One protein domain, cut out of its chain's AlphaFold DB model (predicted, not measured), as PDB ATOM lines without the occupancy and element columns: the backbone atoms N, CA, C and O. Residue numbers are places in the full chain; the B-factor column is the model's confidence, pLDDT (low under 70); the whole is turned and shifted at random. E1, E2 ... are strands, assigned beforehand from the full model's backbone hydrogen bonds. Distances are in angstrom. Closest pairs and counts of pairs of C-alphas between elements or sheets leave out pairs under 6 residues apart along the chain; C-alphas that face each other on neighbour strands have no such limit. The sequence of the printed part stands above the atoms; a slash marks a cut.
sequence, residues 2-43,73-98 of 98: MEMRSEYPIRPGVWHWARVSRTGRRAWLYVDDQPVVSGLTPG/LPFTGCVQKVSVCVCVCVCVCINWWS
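What this domain is: This is residues 2 to 43 and 73 to 98 of the 98 residues of the protein "Pikachurin" of Portunus trituberculatus (UniProt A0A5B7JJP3). There is little regular structure: one small sheet of three strands, with residues 73 to 98 as a long loop folded back on itself beside edge strand E1, and residues 2 to 17 winding past one end of the sheet into E1. The strands E1, E2 and E3, in that order along the chain and across the sheet, are antiparallel. The printed part has 68 residues, 16 in named elements, all strand, with no named helix. It is only just compact, close to loose, with a radius of gyration of the C-alphas of 13.1 A, and elongated, spanning 43 by 26 by 25 A.

How they stand to each other: E2, residues 26 to 31, is the inner strand of a meander, each strand the antiparallel neighbour of the one before. E1, residues 18 to 23, forms a hairpin with it at 168 degrees; N 21 and O 28 are 2.8 A apart, within hydrogen-bond range. E3, residues 37 to 40, forms another at 163 degrees, with N 29 and O 37 at 2.8 A.

Where its parts are: E1 runs 17.1 A from C-alpha 18 at (27.459, -12.484, 0.589), E2 17.0 A, and E3 10.8 A to C-alpha 40 at (41.264, -7.637, -11.241).

The domain as a whole: Residues 44 to 72 are not printed; C-alphas 43 and 73 are 29.2 A apart. Both links are tight. Confidence is low, under 70, at residue 73 and residues 86 to 98.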
ATOM      1  N   MET A   2      39.585  -0.584  -7.909       73.12
ATOM      2  CA  MET A   2      38.663  -1.633  -8.355       73.12
ATOM      3  C   MET A   2      37.392  -1.586  -7.513       73.12
ATOM      4  O   MET A   2      37.474  -1.508  -6.290       73.12
ATOM      5  N   GLU A   3      36.248  -1.679  -8.176       81.75
ATOM      6  CA  GLU A   3      34.928  -1.758  -7.563       81.75
ATOM      7  C   GLU A   3      34.208  -2.998  -8.104       81.75
ATOM      8  O   GLU A   3      34.334  -3.323  -9.284       81.75
ATOM      9  N   MET A   4      33.491  -3.717  -7.237       85.00
ATOM     10  CA  MET A   4      32.641  -4.848  -7.616       85.00
ATOM     11  C   MET A   4      31.262  -4.645  -7.012       85.00
ATOM     12  O   MET A   4      31.143  -4.277  -5.843       85.00
ATOM     13  N   ARG A   5      30.234  -4.918  -7.807       88.69
ATOM     14  CA  ARG A   5      28.830  -4.906  -7.399       88.69
ATOM     15  C   ARG A   5      28.195  -6.226  -7.809       88.69
ATOM     16  O   ARG A   5      28.709  -6.880  -8.709       88.69
ATOM     17  N   SER A   6      27.129  -6.627  -7.128       90.25
ATOM     18  CA  SER A   6      26.320  -7.761  -7.566       90.25
ATOM     19  C   SER A   6      25.686  -7.457  -8.924       90.25
ATOM     20  O   SER A   6      25.398  -6.298  -9.223       90.25
ATOM     21  N   GLU A   7      25.474  -8.492  -9.734       91.62
ATOM     22  CA  GLU A   7      24.851  -8.346 -11.055       91.62
ATOM     23  C   GLU A   7      23.400  -7.864 -10.928       91.62
ATOM     24  O   GLU A   7      22.937  -7.018 -11.690       91.62
ATOM     25  N   TYR A   8      22.693  -8.367  -9.913       92.31
ATOM     26  CA  TYR A   8      21.306  -8.027  -9.647       92.31
ATOM     27  C   TYR A   8      21.141  -7.324  -8.297       92.31
ATOM     28  O   TYR A   8      21.886  -7.592  -7.341       92.31
ATOM     29  N   PRO A   9      20.143  -6.430  -8.184       90.19
ATOM     30  CA  PRO A   9      19.799  -5.811  -6.916       90.19
ATOM     31  C   PRO A   9      19.287  -6.856  -5.920       90.19
ATOM     32  O   PRO A   9      18.557  -7.784  -6.271       90.19
ATOM     33  N   ILE A  10      19.660  -6.675  -4.657       89.62
ATOM     34  CA  ILE A  10      19.170  -7.473  -3.528       89.62
ATOM     35  C   ILE A  10      17.821  -6.943  -3.028       89.62
ATOM     36  O   ILE A  10      17.483  -5.775  -3.243       89.62
ATOM     37  N   ARG A  11      17.035  -7.793  -2.360       87.25
ATOM     38  CA  ARG A  11      15.695  -7.433  -1.877       87.25
ATOM     39  C   ARG A  11      15.766  -6.956  -0.420       87.25
ATOM     40  O   ARG A  11      16.297  -7.662   0.430       87.25
ATOM     41  N   PRO A  12      15.217  -5.782  -0.084       84.62
ATOM     42  CA  PRO A  12      15.205  -5.322   1.300       84.62
ATOM     43  C   PRO A  12      14.298  -6.203   2.175       84.62
ATOM     44  O   PRO A  12      13.266  -6.691   1.715       84.62
ATOM     45  N   GLY A  13      14.667  -6.378   3.449       83.94
ATOM     46  CA  GLY A  13      13.839  -7.088   4.435       83.94
ATOM     47  C   GLY A  13      13.887  -8.617   4.335       83.94
ATOM     48  O   GLY A  13      13.045  -9.293   4.927       83.94
ATOM     49  N   VAL A  14      14.846  -9.158   3.581       88.00
ATOM     50  CA  VAL A  14      15.060 -10.598   3.423       88.00
ATOM     51  C   VAL A  14      16.508 -10.936   3.765       88.00
ATOM     52  O   VAL A  14      17.426 -10.131   3.597       88.00
ATOM     53  N   TRP A  15      16.724 -12.150   4.259       86.06
ATOM     54  CA  TRP A  15      18.061 -12.653   4.524       86.06
ATOM     55  C   TRP A  15      18.801 -12.907   3.215       86.06
ATOM     56  O   TRP A  15      18.346 -13.674   2.371       86.06
ATOM     57  N   HIS A  16      19.965 -12.280   3.106       89.56
ATOM     58  CA  HIS A  16      20.908 -12.458   2.016       89.56
ATOM     59  C   HIS A  16      22.217 -13.012   2.568       89.56
ATOM     60  O   HIS A  16      22.541 -12.812   3.743       89.56
ATOM     61  N   TRP A  17      22.977 -13.705   1.727       88.69
ATOM     62  CA  TRP A  17      24.346 -14.082   2.048       88.69
ATOM     63  C   TRP A  17      25.294 -13.554   0.982       88.69
ATOM     64  O   TRP A  17      25.083 -13.707  -0.217       88.69
ATOM     65  N   ALA A  18      26.373 -12.931   1.440       90.69
ATOM     66  CA  ALA A  18      27.459 -12.484   0.589       90.69
ATOM     67  C   ALA A  18      28.730 -13.256   0.938       90.69
ATOM     68  O   ALA A  18      28.912 -13.734   2.059       90.69
ATOM     69  N   ARG A  19      29.629 -13.390  -0.029       88.62
ATOM     70  CA  ARG A  19      31.003 -13.833   0.187       88.62
ATOM     71  C   ARG A  19      31.891 -13.080  -0.781       88.62
ATOM     72  O   ARG A  19      31.680 -13.105  -1.986       88.62
ATOM     73  N   VAL A  20      32.922 -12.451  -0.246       89.50
ATOM     74  CA  VAL A  20      34.023 -11.914  -1.045       89.50
ATOM     75  C   VAL A  20      35.176 -12.895  -0.930       89.50
ATOM     76  O   VAL A  20      35.355 -13.474   0.130       89.50
ATOM     77  N   SER A  21      35.945 -13.110  -1.989       88.06
ATOM     78  CA  SER A  21      37.208 -13.850  -1.954       88.06
ATOM     79  C   SER A  21      38.249 -13.105  -2.775       88.06
ATOM     80  O   SER A  21      37.910 -12.481  -3.779       88.06
ATOM     81  N   ARG A  22      39.518 -13.149  -2.363       86.81
ATOM     82  CA  ARG A  22      40.621 -12.536  -3.106       86.81
ATOM     83  C   ARG A  22      41.840 -13.444  -3.095       86.81
ATOM     84  O   ARG A  22      42.319 -13.826  -2.032       86.81
ATOM     85  N   THR A  23      42.387 -13.710  -4.276       86.19
ATOM     86  CA  THR A  23      43.631 -14.462  -4.459       86.19
ATOM     87  C   THR A  23      44.573 -13.644  -5.334       86.19
ATOM     88  O   THR A  23      44.319 -13.407  -6.518       86.19
ATOM     89  N   GLY A  24      45.662 -13.160  -4.732       86.56
ATOM     90  CA  GLY A  24      46.562 -12.201  -5.370       86.56
ATOM     91  C   GLY A  24      45.815 -10.930  -5.780       86.56
ATOM     92  O   GLY A  24      45.313 -10.196  -4.932       86.56
ATOM     93  N   ARG A  25      45.733 -10.683  -7.092       87.19
ATOM     94  CA  ARG A  25      45.041  -9.515  -7.676       87.19
ATOM     95  C   ARG A  25      43.604  -9.791  -8.107       87.19
ATOM     96  O   ARG A  25      42.900  -8.852  -8.467       87.19
ATOM     97  N   ARG A  26      43.182 -11.056  -8.137       89.25
ATOM     98  CA  ARG A  26      41.841 -11.432  -8.583       89.25
ATOM     99  C   ARG A  26      40.917 -11.532  -7.383       89.25
ATOM    100  O   ARG A  26      41.292 -12.110  -6.362       89.25
ATOM    101  N   ALA A  27      39.730 -10.964  -7.515       89.69
ATOM    102  CA  ALA A  27      38.688 -11.045  -6.512       89.69
ATOM    103  C   ALA A  27      37.398 -11.602  -7.115       89.69
ATOM    104  O   ALA A  27      37.161 -11.462  -8.317       89.69
ATOM    105  N   TRP A  28      36.593 -12.222  -6.262       91.44
ATOM    106  CA  TRP A  28      35.287 -12.779  -6.582       91.44
ATOM    107  C   TRP A  28      34.270 -12.335  -5.540       91.44
ATOM    108  O   TRP A  28      34.580 -12.277  -4.345       91.44
ATOM    109  N   LEU A  29      33.064 -12.054  -6.005       91.44
ATOM    110  CA  LEU A  29      31.903 -11.705  -5.213       91.44
ATOM    111  C   LEU A  29      30.794 -12.715  -5.519       91.44
ATOM    112  O   LEU A  29      30.385 -12.883  -6.668       91.44
ATOM    113  N   TYR A  30      30.322 -13.363  -4.465       92.31
ATOM    114  CA  TYR A  30      29.174 -14.257  -4.463       92.31
ATOM    115  C   TYR A  30      28.080 -13.579  -3.645       92.31
ATOM    116  O   TYR A  30      28.352 -13.125  -2.530       92.31
ATOM    117  N   VAL A  31      26.876 -13.492  -4.197       93.50
ATOM    118  CA  VAL A  31      25.699 -12.941  -3.518       93.50
ATOM    119  C   VAL A  31      24.535 -13.851  -3.844       93.50
ATOM    120  O   VAL A  31      24.142 -13.935  -5.003       93.50
ATOM    121  N   ASP A  32      24.012 -14.534  -2.833       91.62
ATOM    122  CA  ASP A  32      22.954 -15.527  -2.995       91.62
ATOM    123  C   ASP A  32      23.245 -16.502  -4.158       91.62
ATOM    124  O   ASP A  32      24.378 -16.949  -4.342       91.62
ATOM    125  N   ASP A  33      22.240 -16.781  -4.987       91.75
ATOM    126  CA  ASP A  33      22.349 -17.603  -6.196       91.75
ATOM    127  C   ASP A  33      22.617 -16.769  -7.467       91.75
ATOM    128  O   ASP A  33      22.331 -17.203  -8.586       91.75
ATOM    129  N   GLN A  34      23.135 -15.542  -7.324       93.38
ATOM    130  CA  GLN A  34      23.463 -14.691  -8.468       93.38
ATOM    131  C   GLN A  34      24.734 -15.164  -9.196       93.38
ATOM    132  O   GLN A  34      25.596 -15.820  -8.601       93.38
ATOM    133  N   PRO A  35      24.911 -14.783 -10.479       95.38
ATOM    134  CA  PRO A  35      26.165 -14.994 -11.189       95.38
ATOM    135  C   PRO A  35      27.360 -14.425 -10.417       95.38
ATOM    136  O   PRO A  35      27.314 -13.317  -9.881       95.38
ATOM    137  N   VAL A  36      28.452 -15.190 -10.383       94.56
ATOM    138  CA  VAL A  36      29.675 -14.784  -9.685       94.56
ATOM    139  C   VAL A  36      30.299 -13.597 -10.406       94.56
ATOM    140  O   VAL A  36      30.695 -13.703 -11.567       94.56
ATOM    141  N   VAL A  37      30.465 -12.489  -9.689       94.00
ATOM    142  CA  VAL A  37      31.140 -11.304 -10.216       94.00
ATOM    143  C   VAL A  37      32.622 -11.407  -9.895       94.00
ATOM    144  O   VAL A  37      33.007 -11.748  -8.777       94.00
ATOM    145  N   SER A  38      33.481 -11.131 -10.874       93.06
ATOM    146  CA  SER A  38      34.930 -11.170 -10.684       93.06
ATOM    147  C   SER A  38      35.596  -9.923 -11.233       93.06
ATOM    148  O   SER A  38      35.086  -9.276 -12.146       93.06
ATOM    149  N   GLY A  39      36.766  -9.596 -10.697       90.44
ATOM    150  CA  GLY A  39      37.579  -8.531 -11.262       90.44
ATOM    151  C   GLY A  39      39.037  -8.605 -10.845       90.44
ATOM    152  O   GLY A  39      39.449  -9.454 -10.047       90.44
ATOM    153  N   LEU A  40      39.825  -7.708 -11.431       89.19
ATOM    154  CA  LEU A  40      41.264  -7.637 -11.241       89.19
ATOM    155  C   LEU A  40      41.668  -6.249 -10.752       89.19
ATOM    156  O   LEU A  40      41.349  -5.238 -11.378       89.19
ATOM    157  N   THR A  41      42.406  -6.196  -9.647       85.12
ATOM    158  CA  THR A  41      42.924  -4.926  -9.140       85.12
ATOM    159  C   THR A  41      44.010  -4.391 -10.078       85.12
ATOM    160  O   THR A  41      44.933  -5.147 -10.407       85.12
ATOM    161  N   PRO A  42      43.956  -3.108 -10.484       80.19
ATOM    162  CA  PRO A  42      44.997  -2.506 -11.309       80.19
ATOM    163  C   PRO A  42      46.329  -2.415 -10.545       80.19
ATOM    164  O   PRO A  42      46.346  -2.282  -9.322       80.19
ATOM    165  N   GLY A  43      47.450  -2.461 -11.269       81.69
ATOM    166  CA  GLY A  43      48.803  -2.421 -10.694       81.69
ATOM    167  C   GLY A  43      49.409  -3.803 -10.408       81.69
ATOM    168  O   GLY A  43      48.829  -4.838 -10.737       81.69
ATOM    169  N   LEU A  73      27.574   6.481   5.005       69.12
ATOM    170  CA  LEU A  73      26.511   6.354   5.992       69.12
ATOM    171  C   LEU A  73      26.713   5.020   6.725       69.12
ATOM    172  O   LEU A  73      27.038   4.015   6.082       69.12
ATOM    173  N   PRO A  74      26.562   4.991   8.061       74.44
ATOM    174  CA  PRO A  74      26.611   3.737   8.787       74.44
ATOM    175  C   PRO A  74      25.535   2.794   8.237       74.44
ATOM    176  O   PRO A  74      24.415   3.196   7.916       74.44
ATOM    177  N   PHE A  75      25.901   1.526   8.105       80.25
ATOM    178  CA  PHE A  75      24.983   0.461   7.750       80.25
ATOM    179  C   PHE A  75      23.841   0.417   8.760       80.25
ATOM    180  O   PHE A  75      24.058   0.346   9.970       80.25
ATOM    181  N   THR A  76      22.623   0.400   8.239       82.44
ATOM    182  CA  THR A  76      21.409   0.252   9.033       82.44
ATOM    183  C   THR A  76      20.762  -1.073   8.649       82.44
ATOM    184  O   THR A  76      20.383  -1.270   7.495       82.44
ATOM    185  N   GLY A  77      20.705  -2.009   9.597       81.44
ATOM    186  CA  GLY A  77      20.155  -3.350   9.406       81.44
ATOM    187  C   GLY A  77      20.707  -4.356  10.416       81.44
ATOM    188  O   GLY A  77      21.489  -4.015  11.302       81.44
ATOM    189  N   CYS A  78      20.310  -5.619  10.285       83.94
ATOM    190  CA  CYS A  78      20.725  -6.690  11.194       83.94
ATOM    191  C   CYS A  78      21.779  -7.581  10.549       83.94
ATOM    192  O   CYS A  78      21.464  -8.204   9.551       83.94
ATOM    193  N   VAL A  79      22.958  -7.747  11.153       86.62
ATOM    194  CA  VAL A  79      23.972  -8.725  10.715       86.62
ATOM    195  C   VAL A  79      23.987  -9.909  11.680       86.62
ATOM    196  O   VAL A  79      24.221  -9.720  12.868       86.62
ATOM    197  N   GLN A  80      23.750 -11.131  11.193       86.44
ATOM    198  CA  GLN A  80      23.667 -12.311  12.070       86.44
ATOM    199  C   GLN A  80      25.011 -13.005  12.289       86.44
ATOM    200  O   GLN A  80      25.310 -13.446  13.396       86.44
ATOM    201  N   LYS A  81      25.822 -13.143  11.241       86.00
ATOM    202  CA  LYS A  81      27.093 -13.866  11.307       86.00
ATOM    203  C   LYS A  81      28.107 -13.149  10.455       86.00
ATOM    204  O   LYS A  81      27.791 -12.816   9.332       86.00
ATOM    205  N   VAL A  82      29.326 -12.981  10.946       85.94
ATOM    206  CA  VAL A  82      30.462 -12.532  10.140       85.94
ATOM    207  C   VAL A  82      31.605 -13.496  10.383       85.94
ATOM    208  O   VAL A  82      31.866 -13.885  11.520       85.94
ATOM    209  N   SER A  83      32.284 -13.920   9.323       84.69
ATOM    210  CA  SER A  83      33.498 -14.715   9.449       84.69
ATOM    211  C   SER A  83      34.598 -14.087   8.600       84.69
ATOM    212  O   SER A  83      34.435 -13.782   7.424       84.69
ATOM    213  N   VAL A  84      35.750 -13.833   9.203       81.56
ATOM    214  CA  VAL A  84      36.911 -13.360   8.455       81.56
ATOM    215  C   VAL A  84      37.943 -14.451   8.528       81.56
ATOM    216  O   VAL A  84      38.613 -14.649   9.532       81.56
ATOM    217  N   CYS A  85      38.033 -15.191   7.438       76.00
ATOM    218  CA  CYS A  85      39.147 -16.073   7.212       76.00
ATOM    219  C   CYS A  85      40.186 -15.260   6.442       76.00
ATOM    220  O   CYS A  85      39.845 -14.517   5.521       76.00
ATOM    221  N   VAL A  86      41.470 -15.449   6.735       64.50
ATOM    222  CA  VAL A  86      42.537 -14.969   5.835       64.50
ATOM    223  C   VAL A  86      42.561 -15.805   4.525       64.50
ATOM    224  O   VAL A  86      43.389 -15.591   3.650       64.50
ATOM    225  N   CYS A  87      41.525 -16.646   4.346       50.66
ATOM    226  CA  CYS A  87      40.892 -17.125   3.110       50.66
ATOM    227  C   CYS A  87      39.338 -16.929   3.192       50.66
ATOM    228  O   CYS A  87      38.593 -17.872   3.420       50.66
ATOM    229  N   VAL A  88      38.906 -15.661   3.144       44.72
ATOM    230  CA  VAL A  88      37.606 -14.937   3.317       44.72
ATOM    231  C   VAL A  88      36.233 -15.672   3.374       44.72
ATOM    232  O   VAL A  88      35.957 -16.492   2.507       44.72
ATOM    233  N   CYS A  89      35.313 -15.264   4.292       38.44
ATOM    234  CA  CYS A  89      33.844 -15.537   4.261       38.44
ATOM    235  C   CYS A  89      32.960 -14.594   5.142       38.44
ATOM    236  O   CYS A  89      32.480 -15.012   6.193       38.44
ATOM    237  N   VAL A  90      32.656 -13.350   4.748       39.22
ATOM    238  CA  VAL A  90      31.745 -12.481   5.541       39.22
ATOM    239  C   VAL A  90      30.282 -12.713   5.155       39.22
ATOM    240  O   VAL A  90      29.886 -12.255   4.092       39.22
ATOM    241  N   CYS A  91      29.462 -13.344   6.008       39.69
ATOM    242  CA  CYS A  91      28.005 -13.260   5.861       39.69
ATOM    243  C   CYS A  91      27.554 -11.841   6.277       39.69
ATOM    244  O   CYS A  91      28.090 -11.257   7.212       39.69
ATOM    245  N   VAL A  92      26.618 -11.234   5.555       41.84
ATOM    246  CA  VAL A  92      25.998  -9.963   5.954       41.84
ATOM    247  C   VAL A  92      24.521 -10.138   5.751       41.84
ATOM    248  O   VAL A  92      24.107 -10.667   4.727       41.84
ATOM    249  N   CYS A  93      23.745  -9.702   6.724       43.44
ATOM    250  CA  CYS A  93      22.308  -9.799   6.668       43.44
ATOM    251  C   CYS A  93      21.731  -8.389   6.641       43.44
ATOM    252  O   CYS A  93      22.347  -7.455   7.152       43.44
ATOM    253  N   ILE A  94      20.619  -8.203   5.937       44.03
ATOM    254  CA  ILE A  94      20.083  -6.876   5.648       44.03
ATOM    255  C   ILE A  94      18.570  -6.941   5.842       44.03
ATOM    256  O   ILE A  94      17.827  -7.241   4.915       44.03
ATOM    257  N   ASN A  95      18.114  -6.649   7.060       31.97
ATOM    258  CA  ASN A  95      16.703  -6.372   7.321       31.97
ATOM    259  C   ASN A  95      16.485  -4.862   7.433       31.97
ATOM    260  O   ASN A  95      17.084  -4.209   8.282       31.97
ATOM    261  N   TRP A  96      15.627  -4.349   6.551       37.84
ATOM    262  CA  TRP A  96      15.122  -2.979   6.501       37.84
ATOM    263  C   TRP A  96      13.704  -2.965   7.053       37.84
ATOM    264  O   TRP A  96      12.851  -3.531   6.382       37.84
ATOM    265  N   TRP A  97      13.450  -2.303   8.185       30.47
ATOM    266  CA  TRP A  97      12.129  -1.749   8.514       30.47
ATOM    267  C   TRP A  97      12.277  -0.457   9.341       30.47
ATOM    268  O   TRP A  97      12.935  -0.474  10.379       30.47
ATOM    269  N   SER A  98      11.598   0.582   8.826       37.97
ATOM    270  CA  SER A  98      11.325   1.955   9.307       37.97
ATOM    271  C   SER A  98      12.469   2.961   9.420       37.97
ATOM    272  O   SER A  98      13.300   2.855  10.343       37.97
TER     273      SER A  98